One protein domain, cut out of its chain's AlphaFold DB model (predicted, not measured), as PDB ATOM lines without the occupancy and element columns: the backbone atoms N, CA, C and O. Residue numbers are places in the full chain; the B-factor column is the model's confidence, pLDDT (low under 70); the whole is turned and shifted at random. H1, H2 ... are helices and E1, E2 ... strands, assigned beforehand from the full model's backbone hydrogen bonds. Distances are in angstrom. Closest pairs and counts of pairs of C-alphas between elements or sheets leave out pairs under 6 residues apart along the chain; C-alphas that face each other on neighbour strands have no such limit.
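This is residues 16 to 98 of the 105 residues of an uncharacterized protein of Pontibacter sp. GY10130 (UniProt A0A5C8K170). A narrow three-strand sheet grazed by H1 leads to distant H2; residues 70 to 78 stick out. Of 83 printed residues under half are in named elements, mixed class: antiparallel meander E1 E2 E3, neighbours in turn, then H1, H2. The rod, 52 by 25 by 21 A, is only just loose, close to extended, the radius of gyration of the C-alphas 17.5 A.

E1, residues 16 to 19, begins at C-alpha (-12.468, 30.144, 56.719). E2, residues 22 to 30, measures 26.1 A. E3, residues 35 to 41, and H1, residues 50 to 58, follow. H2, residues 86 to 92, ends at C-alpha (-4.580, 6.611, 42.303).

In hairpin E1 and E2, N 17 and O 24, 2.8 A, and in hairpin E2 and E3, N 27 and O 38, 3.0 A, are within hydrogen-bond range. H1 only grazes the sheet; H2 is apart from both. O i to N i+4 pairs are within range throughout H2, 4 of 5 in H1.

Link H1 to H2 is long; pLDDT is under 70 at residues 69 to 78.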
ATOM      1  N   ILE A  16     -12.166  28.973  55.906       94.44
ATOM      2  CA  ILE A  16     -12.468  30.144  56.719       94.44
ATOM      3  C   ILE A  16     -12.114  29.820  58.169       94.44
ATOM      4  O   ILE A  16     -12.546  28.804  58.713       94.44
ATOM      5  N   LYS A  17     -11.343  30.703  58.800       91.75
ATOM      6  CA  LYS A  17     -11.104  30.725  60.241       91.75
ATOM      7  C   LYS A  17     -11.819  31.936  60.829       91.75
ATOM      8  O   LYS A  17     -11.736  33.045  60.299       91.75
ATOM      9  N   MET A  18     -12.533  31.708  61.924       93.75
ATOM     10  CA  MET A  18     -13.203  32.757  62.686       93.75
ATOM     11  C   MET A  18     -12.278  33.203  63.814       93.75
ATOM     12  O   MET A  18     -11.975  32.416  64.707       93.75
ATOM     13  N   LEU A  19     -11.818  34.449  63.752       92.25
ATOM     14  CA  LEU A  19     -11.015  35.079  64.794       92.25
ATOM     15  C   LEU A  19     -11.853  36.160  65.483       92.25
ATOM     16  O   LEU A  19     -12.864  36.620  64.951       92.25
ATOM     17  N   GLN A  20     -11.400  36.622  66.647       92.12
ATOM     18  CA  GLN A  20     -12.051  37.731  67.350       92.12
ATOM     19  C   GLN A  20     -12.091  39.015  66.501       92.12
ATOM     20  O   GLN A  20     -13.050  39.778  66.581       92.12
ATOM     21  N   GLN A  21     -11.068  39.241  65.672       91.88
ATOM     22  CA  GLN A  21     -10.971  40.394  64.773       91.88
ATOM     23  C   GLN A  21     -11.867  40.281  63.526       91.88
ATOM     24  O   GLN A  21     -12.081  41.278  62.840       91.88
ATOM     25  N   GLY A  22     -12.381  39.087  63.211       93.56
ATOM     26  CA  GLY A  22     -13.196  38.820  62.027       93.56
ATOM     27  C   GLY A  22     -12.779  37.547  61.292       93.56
ATOM     28  O   GLY A  22     -12.106  36.672  61.842       93.56
ATOM     29  N   LEU A  23     -13.191  37.429  60.029       95.50
ATOM     30  CA  LEU A  23     -12.903  36.252  59.211       95.50
ATOM     31  C   LEU A  23     -11.526  36.345  58.547       95.50
ATOM     32  O   LEU A  23     -11.183  37.366  57.941       95.50
ATOM     33  N   LEU A  24     -10.781  35.244  58.624       94.56
ATOM     34  CA  LEU A  24      -9.566  34.984  57.862       94.56
ATOM     35  C   LEU A  24      -9.855  33.847  56.878       94.56
ATOM     36  O   LEU A  24     -10.341  32.793  57.282       94.56
ATOM     37  N   GLN A  25      -9.577  34.042  55.595       95.56
ATOM     38  CA  GLN A  25      -9.883  33.072  54.551       95.56
ATOM     39  C   GLN A  25      -8.621  32.670  53.791       95.56
ATOM     40  O   GLN A  25      -7.965  33.522  53.195       95.56
ATOM     41  N   TYR A  26      -8.340  31.371  53.752       94.75
ATOM     42  CA  TYR A  26      -7.335  30.778  52.876       94.75
ATOM     43  C   TYR A  26      -7.990  30.431  51.552       94.75
ATOM     44  O   TYR A  26      -9.039  29.774  51.516       94.75
ATOM     45  N   ASN A  27      -7.368  30.861  50.466       94.38
ATOM     46  CA  ASN A  27      -7.843  30.567  49.129       94.38
ATOM     47  C   ASN A  27      -6.659  30.432  48.168       94.38
ATOM     48  O   ASN A  27      -5.509  30.669  48.545       94.38
ATOM     49  N   PHE A  28      -6.942  30.012  46.941       94.00
ATOM     50  CA  PHE A  28      -5.922  29.872  45.921       94.00
ATOM     51  C   PHE A  28      -6.423  30.296  44.544       94.00
ATOM     52  O   PHE A  28      -7.600  30.158  44.209       94.00
ATOM     53  N   TYR A  29      -5.489  30.773  43.728       93.56
ATOM     54  CA  TYR A  29      -5.659  30.905  42.291       93.56
ATOM     55  C   TYR A  29      -4.786  29.879  41.597       93.56
ATOM     56  O   TYR A  29      -3.612  29.726  41.917       93.56
ATOM     57  N   HIS A  30      -5.361  29.193  40.620       90.19
ATOM     58  CA  HIS A  30      -4.642  28.233  39.804       90.19
ATOM     59  C   HIS A  30      -4.867  28.540  38.326       90.19
ATOM     60  O   HIS A  30      -5.998  28.715  37.870       90.19
ATOM     61  N   SER A  31      -3.771  28.561  37.579       88.88
ATOM     62  CA  SER A  31      -3.743  28.540  36.124       88.88
ATOM     63  C   SER A  31      -2.690  27.538  35.656       88.88
ATOM     64  O   SER A  31      -1.891  27.039  36.443       88.88
ATOM     65  N   TYR A  32      -2.622  27.294  34.349       83.75
ATOM     66  CA  TYR A  32      -1.562  26.465  33.770       83.75
ATOM     67  C   TYR A  32      -0.145  27.038  33.972       83.75
ATOM     68  O   TYR A  32       0.829  26.316  33.776       83.75
ATOM     69  N   GLN A  33      -0.013  28.323  34.329       89.56
ATOM     70  CA  GLN A  33       1.279  28.984  34.535       89.56
ATOM     71  C   GLN A  33       1.671  29.096  36.007       89.56
ATOM     72  O   GLN A  33       2.859  29.154  36.316       89.56
ATOM     73  N   PHE A  34       0.693  29.190  36.913       89.94
ATOM     74  CA  PHE A  34       0.966  29.485  38.314       89.94
ATOM     75  C   PHE A  34      -0.091  28.921  39.257       89.94
ATOM     76  O   PHE A  34      -1.267  28.783  38.916       89.94
ATOM     77  N   LEU A  35       0.354  28.683  40.486       90.44
ATOM     78  CA  LEU A  35      -0.478  28.471  41.658       90.44
ATOM     79  C   LEU A  35      -0.103  29.535  42.688       90.44
ATOM     80  O   LEU A  35       1.066  29.642  43.055       90.44
ATOM     81  N   ASP A  36      -1.089  30.293  43.149       93.12
ATOM     82  CA  ASP A  36      -0.938  31.269  44.225       93.12
ATOM     83  C   ASP A  36      -1.859  30.885  45.382       93.12
ATOM     84  O   ASP A  36      -3.052  30.670  45.172       93.12
ATOM     85  N   ILE A  37      -1.304  30.780  46.588       92.00
ATOM     86  CA  ILE A  37      -2.042  30.495  47.820       92.00
ATOM     87  C   ILE A  37      -1.935  31.729  48.698       92.00
ATOM     88  O   ILE A  37      -0.841  32.149  49.085       92.00
ATOM     89  N   TYR A  38      -3.087  32.284  49.047       92.69
ATOM     90  CA  TYR A  38      -3.162  33.589  49.675       92.69
ATOM     91  C   TYR A  38      -4.206  33.621  50.790       92.69
ATOM     92  O   TYR A  38      -5.079  32.756  50.907       92.69
ATOM     93  N   ILE A  39      -4.081  34.644  51.638       92.94
ATOM     94  CA  ILE A  39      -4.932  34.841  52.807       92.94
ATOM     95  C   ILE A  39      -5.635  36.197  52.718       92.94
ATOM     96  O   ILE A  39      -5.001  37.261  52.763       92.94
ATOM     97  N   ASN A  40      -6.964  36.154  52.674       94.69
ATOM     98  CA  ASN A  40      -7.827  37.327  52.760       94.69
ATOM     99  C   ASN A  40      -8.333  37.508  54.189       94.69
ATOM    100  O   ASN A  40      -8.560  36.542  54.910       94.69
ATOM    101  N   SER A  41      -8.527  38.757  54.598       94.50
ATOM    102  CA  SER A  41      -9.066  39.102  55.913       94.50
ATOM    103  C   SER A  41     -10.102  40.210  55.776       94.50
ATOM    104  O   SER A  41      -9.961  41.093  54.932       94.50
ATOM    105  N   GLN A  42     -11.127  40.181  56.629       94.62
ATOM    106  CA  GLN A  42     -12.089  41.287  56.768       94.62
ATOM    107  C   GLN A  42     -11.596  42.402  57.709       94.62
ATOM    108  O   GLN A  42     -12.306  43.367  57.963       94.62
ATOM    109  N   PHE A  43     -10.381  42.256  58.230       94.81
ATOM    110  CA  PHE A  43      -9.736  43.158  59.174       94.81
ATOM    111  C   PHE A  43      -8.293  43.438  58.737       94.81
ATOM    112  O   PHE A  43      -7.735  42.723  57.893       94.81
ATOM    113  N   ASP A  44      -7.674  44.463  59.322       92.81
ATOM    114  CA  ASP A  44      -6.261  44.759  59.092       92.81
ATOM    115  C   ASP A  44      -5.377  43.684  59.745       92.81
ATOM    116  O   ASP A  44      -5.359  43.535  60.968       92.81
ATOM    117  N   LYS A  45      -4.614  42.939  58.934       89.94
ATOM    118  CA  LYS A  45      -3.714  41.873  59.409       89.94
ATOM    119  C   LYS A  45      -2.626  42.377  60.360       89.94
ATOM    120  O   LYS A  45      -2.091  41.567  61.111       89.94
ATOM    121  N   SER A  46      -2.324  43.679  60.371       90.88
ATOM    122  CA  SER A  46      -1.402  44.282  61.346       90.88
ATOM    123  C   SER A  46      -1.891  44.146  62.797       90.88
ATOM    124  O   SER A  46      -1.090  44.191  63.726       90.88
ATOM    125  N   THR A  47      -3.195  43.917  62.992       92.94
ATOM    126  CA  THR A  47      -3.830  43.732  64.307       92.94
ATOM    127  C   THR A  47      -3.678  42.321  64.880       92.94
ATOM    128  O   THR A  47      -4.124  42.058  66.001       92.94
ATOM    129  N   LEU A  48      -3.072  41.393  64.131       92.56
ATOM    130  CA  LEU A  48      -2.781  40.052  64.625       92.56
ATOM    131  C   LEU A  48      -1.661  40.101  65.664       92.56
ATOM    132  O   LEU A  48      -0.615  40.717  65.461       92.56
ATOM    133  N   THR A  49      -1.860  39.392  66.771       94.12
ATOM    134  CA  THR A  49      -0.786  39.185  67.749       94.12
ATOM    135  C   THR A  49       0.314  38.296  67.163       94.12
ATOM    136  O   THR A  49       0.067  37.514  66.244       94.12
ATOM    137  N   GLN A  50       1.523  38.340  67.732       93.00
ATOM    138  CA  GLN A  50       2.617  37.453  67.303       93.00
ATOM    139  C   GLN A  50       2.225  35.968  67.363       93.00
ATOM    140  O   GLN A  50       2.582  35.209  66.466       93.00
ATOM    141  N   GLY A  51       1.438  35.571  68.372       91.81
ATOM    142  CA  GLY A  51       0.903  34.212  68.483       91.81
ATOM    143  C   GLY A  51      -0.031  33.854  67.326       91.81
ATOM    144  O   GLY A  51       0.133  32.808  66.712       91.81
ATOM    145  N   GLN A  52      -0.943  34.757  66.952       91.38
ATOM    146  CA  GLN A  52      -1.860  34.534  65.827       91.38
ATOM    147  C   GLN A  52      -1.143  34.527  64.470       91.38
ATOM    148  O   GLN A  52      -1.528  33.777  63.577       91.38
ATOM    149  N   VAL A  53      -0.094  35.340  64.296       91.06
ATOM    150  CA  VAL A  53       0.747  35.291  63.087       91.06
ATOM    151  C   VAL A  53       1.476  33.953  63.004       91.06
ATOM    152  O   VAL A  53       1.504  33.340  61.936       91.06
ATOM    153  N   ALA A  54       2.037  33.483  64.122       90.25
ATOM    154  CA  ALA A  54       2.693  32.185  64.179       90.25
ATOM    155  C   ALA A  54       1.714  31.051  63.842       90.25
ATOM    156  O   ALA A  54       2.039  30.202  63.018       90.25
ATOM    157  N   GLU A  55       0.514  31.076  64.422       88.38
ATOM    158  CA  GLU A  55      -0.502  30.034  64.254       88.38
ATOM    159  C   GLU A  55      -1.095  30.011  62.841       88.38
ATOM    160  O   GLU A  55      -1.070  28.970  62.199       88.38
ATOM    161  N   TYR A  56      -1.576  31.150  62.335       88.19
ATOM    162  CA  TYR A  56      -2.392  31.184  61.116       88.19
ATOM    163  C   TYR A  56      -1.617  31.554  59.846       88.19
ATOM    164  O   TYR A  56      -2.105  31.343  58.739       88.19
ATOM    165  N   ILE A  57      -0.434  32.157  59.950       86.06
ATOM    166  CA  ILE A  57       0.279  32.654  58.760       86.06
ATOM    167  C   ILE A  57       1.610  31.933  58.573       86.06
ATOM    168  O   ILE A  57       1.939  31.546  57.453       86.06
ATOM    169  N   ALA A  58       2.389  31.775  59.642       84.94
ATOM    170  CA  ALA A  58       3.771  31.321  59.533       84.94
ATOM    171  C   ALA A  58       3.937  29.793  59.577       84.94
ATOM    172  O   ALA A  58       4.917  29.290  59.033       84.94
ATOM    173  N   SER A  59       3.009  29.066  60.203       82.31
ATOM    174  CA  SER A  59       3.155  27.622  60.461       82.31
ATOM    175  C   SER A  59       2.312  26.732  59.545       82.31
ATOM    176  O   SER A  59       2.179  25.537  59.799       82.31
ATOM    177  N   GLU A  60       1.743  27.297  58.480       83.44
ATOM    178  CA  GLU A  60       0.867  26.566  57.568       83.44
ATOM    179  C   GLU A  60       1.667  25.772  56.529       83.44
ATOM    180  O   GLU A  60       2.577  26.288  55.874       83.44
ATOM    181  N   ALA A  61       1.298  24.504  56.360       88.38
ATOM    182  CA  ALA A  61       1.869  23.610  55.364       88.38
ATOM    183  C   ALA A  61       0.811  23.251  54.319       88.38
ATOM    184  O   ALA A  61      -0.315  22.896  54.656       88.38
ATOM    185  N   PHE A  62       1.192  23.280  53.041       89.75
ATOM    186  CA  PHE A  62       0.296  22.947  51.936       89.75
ATOM    187  C   PHE A  62       0.792  21.703  51.202       89.75
ATOM    188  O   PHE A  62       1.963  21.610  50.830       89.75
ATOM    189  N   ARG A  63      -0.120  20.755  50.966       89.69
ATOM    190  CA  ARG A  63       0.080  19.632  50.044       89.69
ATOM    191  C   ARG A  63      -0.691  19.923  48.768       89.69
ATOM    192  O   ARG A  63      -1.892  20.167  48.812       89.69
ATOM    193  N   ILE A  64       0.011  19.917  47.642       89.69
ATOM    194  CA  ILE A  64      -0.540  20.270  46.335       89.69
ATOM    195  C   ILE A  64      -0.267  19.110  45.386       89.69
ATOM    196  O   ILE A  64       0.876  18.662  45.272       89.69
ATOM    197  N   VAL A  65      -1.300  18.654  44.681       88.12
ATOM    198  CA  VAL A  65      -1.156  17.721  43.562       88.12
ATOM    199  C   VAL A  65      -1.569  18.439  42.285       88.12
ATOM    200  O   VAL A  65      -2.710  18.874  42.155       88.12
ATOM    201  N   VAL A  66      -0.633  18.571  41.343       84.62
ATOM    202  CA  VAL A  66      -0.895  19.140  40.015       84.62
ATOM    203  C   VAL A  66      -1.072  17.991  39.033       84.62
ATOM    204  O   VAL A  66      -0.153  17.199  38.830       84.62
ATOM    205  N   ILE A  67      -2.257  17.896  38.434       79.56
ATOM    206  CA  ILE A  67      -2.606  16.828  37.495       79.56
ATOM    207  C   ILE A  67      -2.639  17.421  36.081       79.56
ATOM    208  O   ILE A  67      -3.354  18.401  35.859       79.56
ATOM    209  N   PRO A  68      -1.897  16.855  35.113       75.50
ATOM    210  CA  PRO A  68      -1.981  17.283  33.722       75.50
ATOM    211  C   PRO A  68      -3.404  17.100  33.181       75.50
ATOM    212  O   PRO A  68      -3.993  16.030  33.323       75.50
ATOM    213  N   GLY A  69      -3.947  18.134  32.533       68.62
ATOM    214  CA  GLY A  69      -5.285  18.081  31.928       68.62
ATOM    215  C   GLY A  69      -5.377  17.175  30.693       68.62
ATOM    216  O   GLY A  69      -6.470  16.764  30.313       68.62
ATOM    217  N   GLU A  70      -4.238  16.838  30.087       66.94
ATOM    218  CA  GLU A  70      -4.136  15.924  28.955       66.94
ATOM    219  C   GLU A  70      -3.275  14.727  29.365       66.94
ATOM    220  O   GLU A  70      -2.082  14.854  29.645       66.94
ATOM    221  N   LEU A  71      -3.893  13.549  29.449       60.00
ATOM    222  CA  LEU A  71      -3.150  12.304  29.589       60.00
ATOM    223  C   LEU A  71      -2.530  11.993  28.224       60.00
ATOM    224  O   LEU A  71      -3.249  11.930  27.228       60.00
ATOM    225  N   LEU A  72      -1.214  11.759  28.183       52.50
ATOM    226  CA  LEU A  72      -0.418  11.537  26.962       52.50
ATOM    227  C   LEU A  72      -0.910  10.378  26.056       52.50
ATOM    228  O   LEU A  72      -0.365  10.197  24.975       52.50
ATOM    229  N   ASN A  73      -1.948   9.626  26.453       53.56
ATOM    230  CA  ASN A  73      -2.496   8.464  25.743       53.56
ATOM    231  C   ASN A  73      -4.030   8.508  25.523       53.56
ATOM    232  O   ASN A  73      -4.672   7.464  25.415       53.56
ATOM    233  N   GLY A  74      -4.631   9.699  25.426       53.56
ATOM    234  CA  GLY A  74      -6.040   9.870  25.039       53.56
ATOM    235  C   GLY A  74      -7.013  10.002  26.213       53.56
ATOM    236  O   GLY A  74      -6.641   9.866  27.378       53.56
ATOM    237  N   ARG A  75      -8.277  10.325  25.892       50.50
ATOM    238  CA  ARG A  75      -9.378  10.537  26.849       50.50
ATOM    239  C   ARG A  75      -9.690   9.248  27.608       50.50
ATOM    240  O   ARG A  75     -10.631   8.532  27.274       50.50
ATOM    241  N   VAL A  76      -8.914   8.962  28.644       56.12
ATOM    242  CA  VAL A  76      -9.357   8.065  29.704       56.12
ATOM    243  C   VAL A  76     -10.534   8.774  30.361       56.12
ATOM    244  O   VAL A  76     -10.448   9.967  30.666       56.12
ATOM    245  N   SER A  77     -11.662   8.080  30.492       61.69
ATOM    246  CA  SER A  77     -12.803   8.508  31.302       61.69
ATOM    247  C   SER A  77     -12.290   9.195  32.565       61.69
ATOM    248  O   SER A  77     -11.324   8.700  33.152       61.69
ATOM    249  N   LYS A  78     -12.905  10.317  32.976       67.31
ATOM    250  CA  LYS A  78     -12.588  10.954  34.263       67.31
ATOM    251  C   LYS A  78     -12.457   9.834  35.308       67.31
ATOM    252  O   LYS A  78     -13.407   9.055  35.422       67.31
ATOM    253  N   PRO A  79     -11.307   9.702  35.991       73.75
ATOM    254  CA  PRO A  79     -11.142   8.642  36.967       73.75
ATOM    255  C   PRO A  79     -12.217   8.793  38.040       73.75
ATOM    256  O   PRO A  79     -12.566   9.914  38.420       73.75
ATOM    257  N   ASP A  80     -12.770   7.663  38.470       84.31
ATOM    258  CA  ASP A  80     -13.786   7.603  39.521       84.31
ATOM    259  C   ASP A  80     -13.105   7.766  40.883       84.31
ATOM    260  O   ASP A  80     -12.950   6.809  41.636       84.31
ATOM    261  N   ILE A  81     -12.569   8.971  41.108       86.88
ATOM    262  CA  ILE A  81     -11.913   9.373  42.347       86.88
ATOM    263  C   ILE A  81     -12.377  10.755  42.807       86.88
ATOM    264  O   ILE A  81     -12.683  11.633  41.987       86.88
ATOM    265  N   ASP A  82     -12.363  10.979  44.119       87.12
ATOM    266  CA  ASP A  82     -12.550  12.303  44.701       87.12
ATOM    267  C   ASP A  82     -11.259  13.135  44.626       87.12
ATOM    268  O   ASP A  82     -10.320  12.970  45.402       87.12
ATOM    269  N   PHE A  83     -11.225  14.100  43.702       84.62
ATOM    270  CA  PHE A  83     -10.106  15.040  43.571       84.62
ATOM    271  C   PHE A  83      -9.953  16.010  44.754       84.62
ATOM    272  O   PHE A  83      -8.933  16.694  44.838       84.62
ATOM    273  N   SER A  84     -10.940  16.098  45.650       84.25
ATOM    274  CA  SER A  84     -10.830  16.878  46.888       84.25
ATOM    275  C   SER A  84     -10.133  16.112  48.023       84.25
ATOM    276  O   SER A  84      -9.736  16.723  49.016       84.25
ATOM    277  N   SER A  85      -9.915  14.804  47.845       87.75
ATOM    278  CA  SER A  85      -9.201  13.922  48.768       87.75
ATOM    279  C   SER A  85      -7.745  13.744  48.337       87.75
ATOM    280  O   SER A  85      -7.445  13.138  47.304       87.75
ATOM    281  N   TYR A  86      -6.805  14.253  49.141       87.94
ATOM    282  CA  TYR A  86      -5.376  14.088  48.865       87.94
ATOM    283  C   TYR A  86      -4.985  12.606  48.839       87.94
ATOM    284  O   TYR A  86      -4.253  12.174  47.950       87.94
ATOM    285  N   GLU A  87      -5.484  11.825  49.794       88.44
ATOM    286  CA  GLU A  87      -5.156  10.413  49.963       88.44
ATOM    287  C   GLU A  87      -5.617   9.584  48.764       88.44
ATOM    288  O   GLU A  87      -4.898   8.695  48.302       88.44
ATOM    289  N   GLU A  88      -6.802   9.884  48.237       89.94
ATOM    290  CA  GLU A  88      -7.367   9.167  47.099       89.94
ATOM    291  C   GLU A  88      -6.620   9.487  45.803       89.94
ATOM    292  O   GLU A  88      -6.222   8.572  45.074       89.94
ATOM    293  N   VAL A  89      -6.326  10.769  45.571       89.06
ATOM    294  CA  VAL A  89      -5.502  11.218  44.443       89.06
ATOM    295  C   VAL A  89      -4.095  10.620  44.529       89.06
ATOM    296  O   VAL A  89      -3.590  10.075  43.544       89.06
ATOM    297  N   ALA A  90      -3.461  10.672  45.702       89.62
ATOM    298  CA  ALA A  90      -2.128  10.123  45.909       89.62
ATOM    299  C   ALA A  90      -2.098   8.614  45.650       89.62
ATOM    300  O   ALA A  90      -1.219   8.129  44.937       89.62
ATOM    301  N   LYS A  91      -3.094   7.872  46.146       90.00
ATOM    302  CA  LYS A  91      -3.216   6.433  45.899       90.00
ATOM    303  C   LYS A  91      -3.404   6.124  44.412       90.00
ATOM    304  O   LYS A  91      -2.722   5.238  43.900       90.00
ATOM    305  N   TYR A  92      -4.287   6.847  43.720       88.38
ATOM    306  CA  TYR A  92      -4.580   6.611  42.303       88.38
ATOM    307  C   TYR A  92      -3.353   6.836  41.406       88.38
ATOM    308  O   TYR A  92      -3.050   6.009  40.548       88.38
ATOM    309  N   TYR A  93      -2.604   7.916  41.643       87.12
ATOM    310  CA  TYR A  93      -1.392   8.242  40.880       87.12
ATOM    311  C   TYR A  93      -0.109   7.620  41.456       87.12
ATOM    312  O   TYR A  93       0.989   7.922  40.981       87.12
ATOM    313  N   ASN A  94      -0.223   6.741  42.461       89.62
ATOM    314  CA  ASN A  94       0.905   6.114  43.154       89.62
ATOM    315  C   ASN A  94       1.950   7.149  43.633       89.62
ATOM    316  O   ASN A  94       3.157   6.998  43.411       89.62
ATOM    317  N   LEU A  95       1.476   8.246  44.226       88.94
ATOM    318  CA  LEU A  95       2.299   9.290  44.828       88.94
ATOM    319  C   LEU A  95       2.671   8.866  46.248       88.94
ATOM    320  O   LEU A  95       1.819   8.731  47.121       88.94
ATOM    321  N   THR A  96       3.961   8.655  46.465       89.56
ATOM    322  CA  THR A  96       4.556   8.295  47.752       89.56
ATOM    323  C   THR A  96       5.345   9.484  48.308       89.56
ATOM    324  O   THR A  96       5.689  10.403  47.563       89.56
ATOM    325  N   GLU A  97       5.619   9.517  49.617       87.56
ATOM    326  CA  GLU A  97       6.281  10.666  50.271       87.56
ATOM    327  C   GLU A  97       7.671  10.986  49.685       87.56
ATOM    328  O   GLU A  97       8.087  12.141  49.678       87.56
ATOM    329  N   ASP A  98       8.376  10.001  49.125       89.56
ATOM    330  CA  ASP A  98       9.642  10.190  48.401       89.56
ATOM    331  C   ASP A  98       9.485  10.969  47.082       89.56
ATOM    332  O   ASP A  98      10.447  11.572  46.608       89.56
TER     333      ASP A  98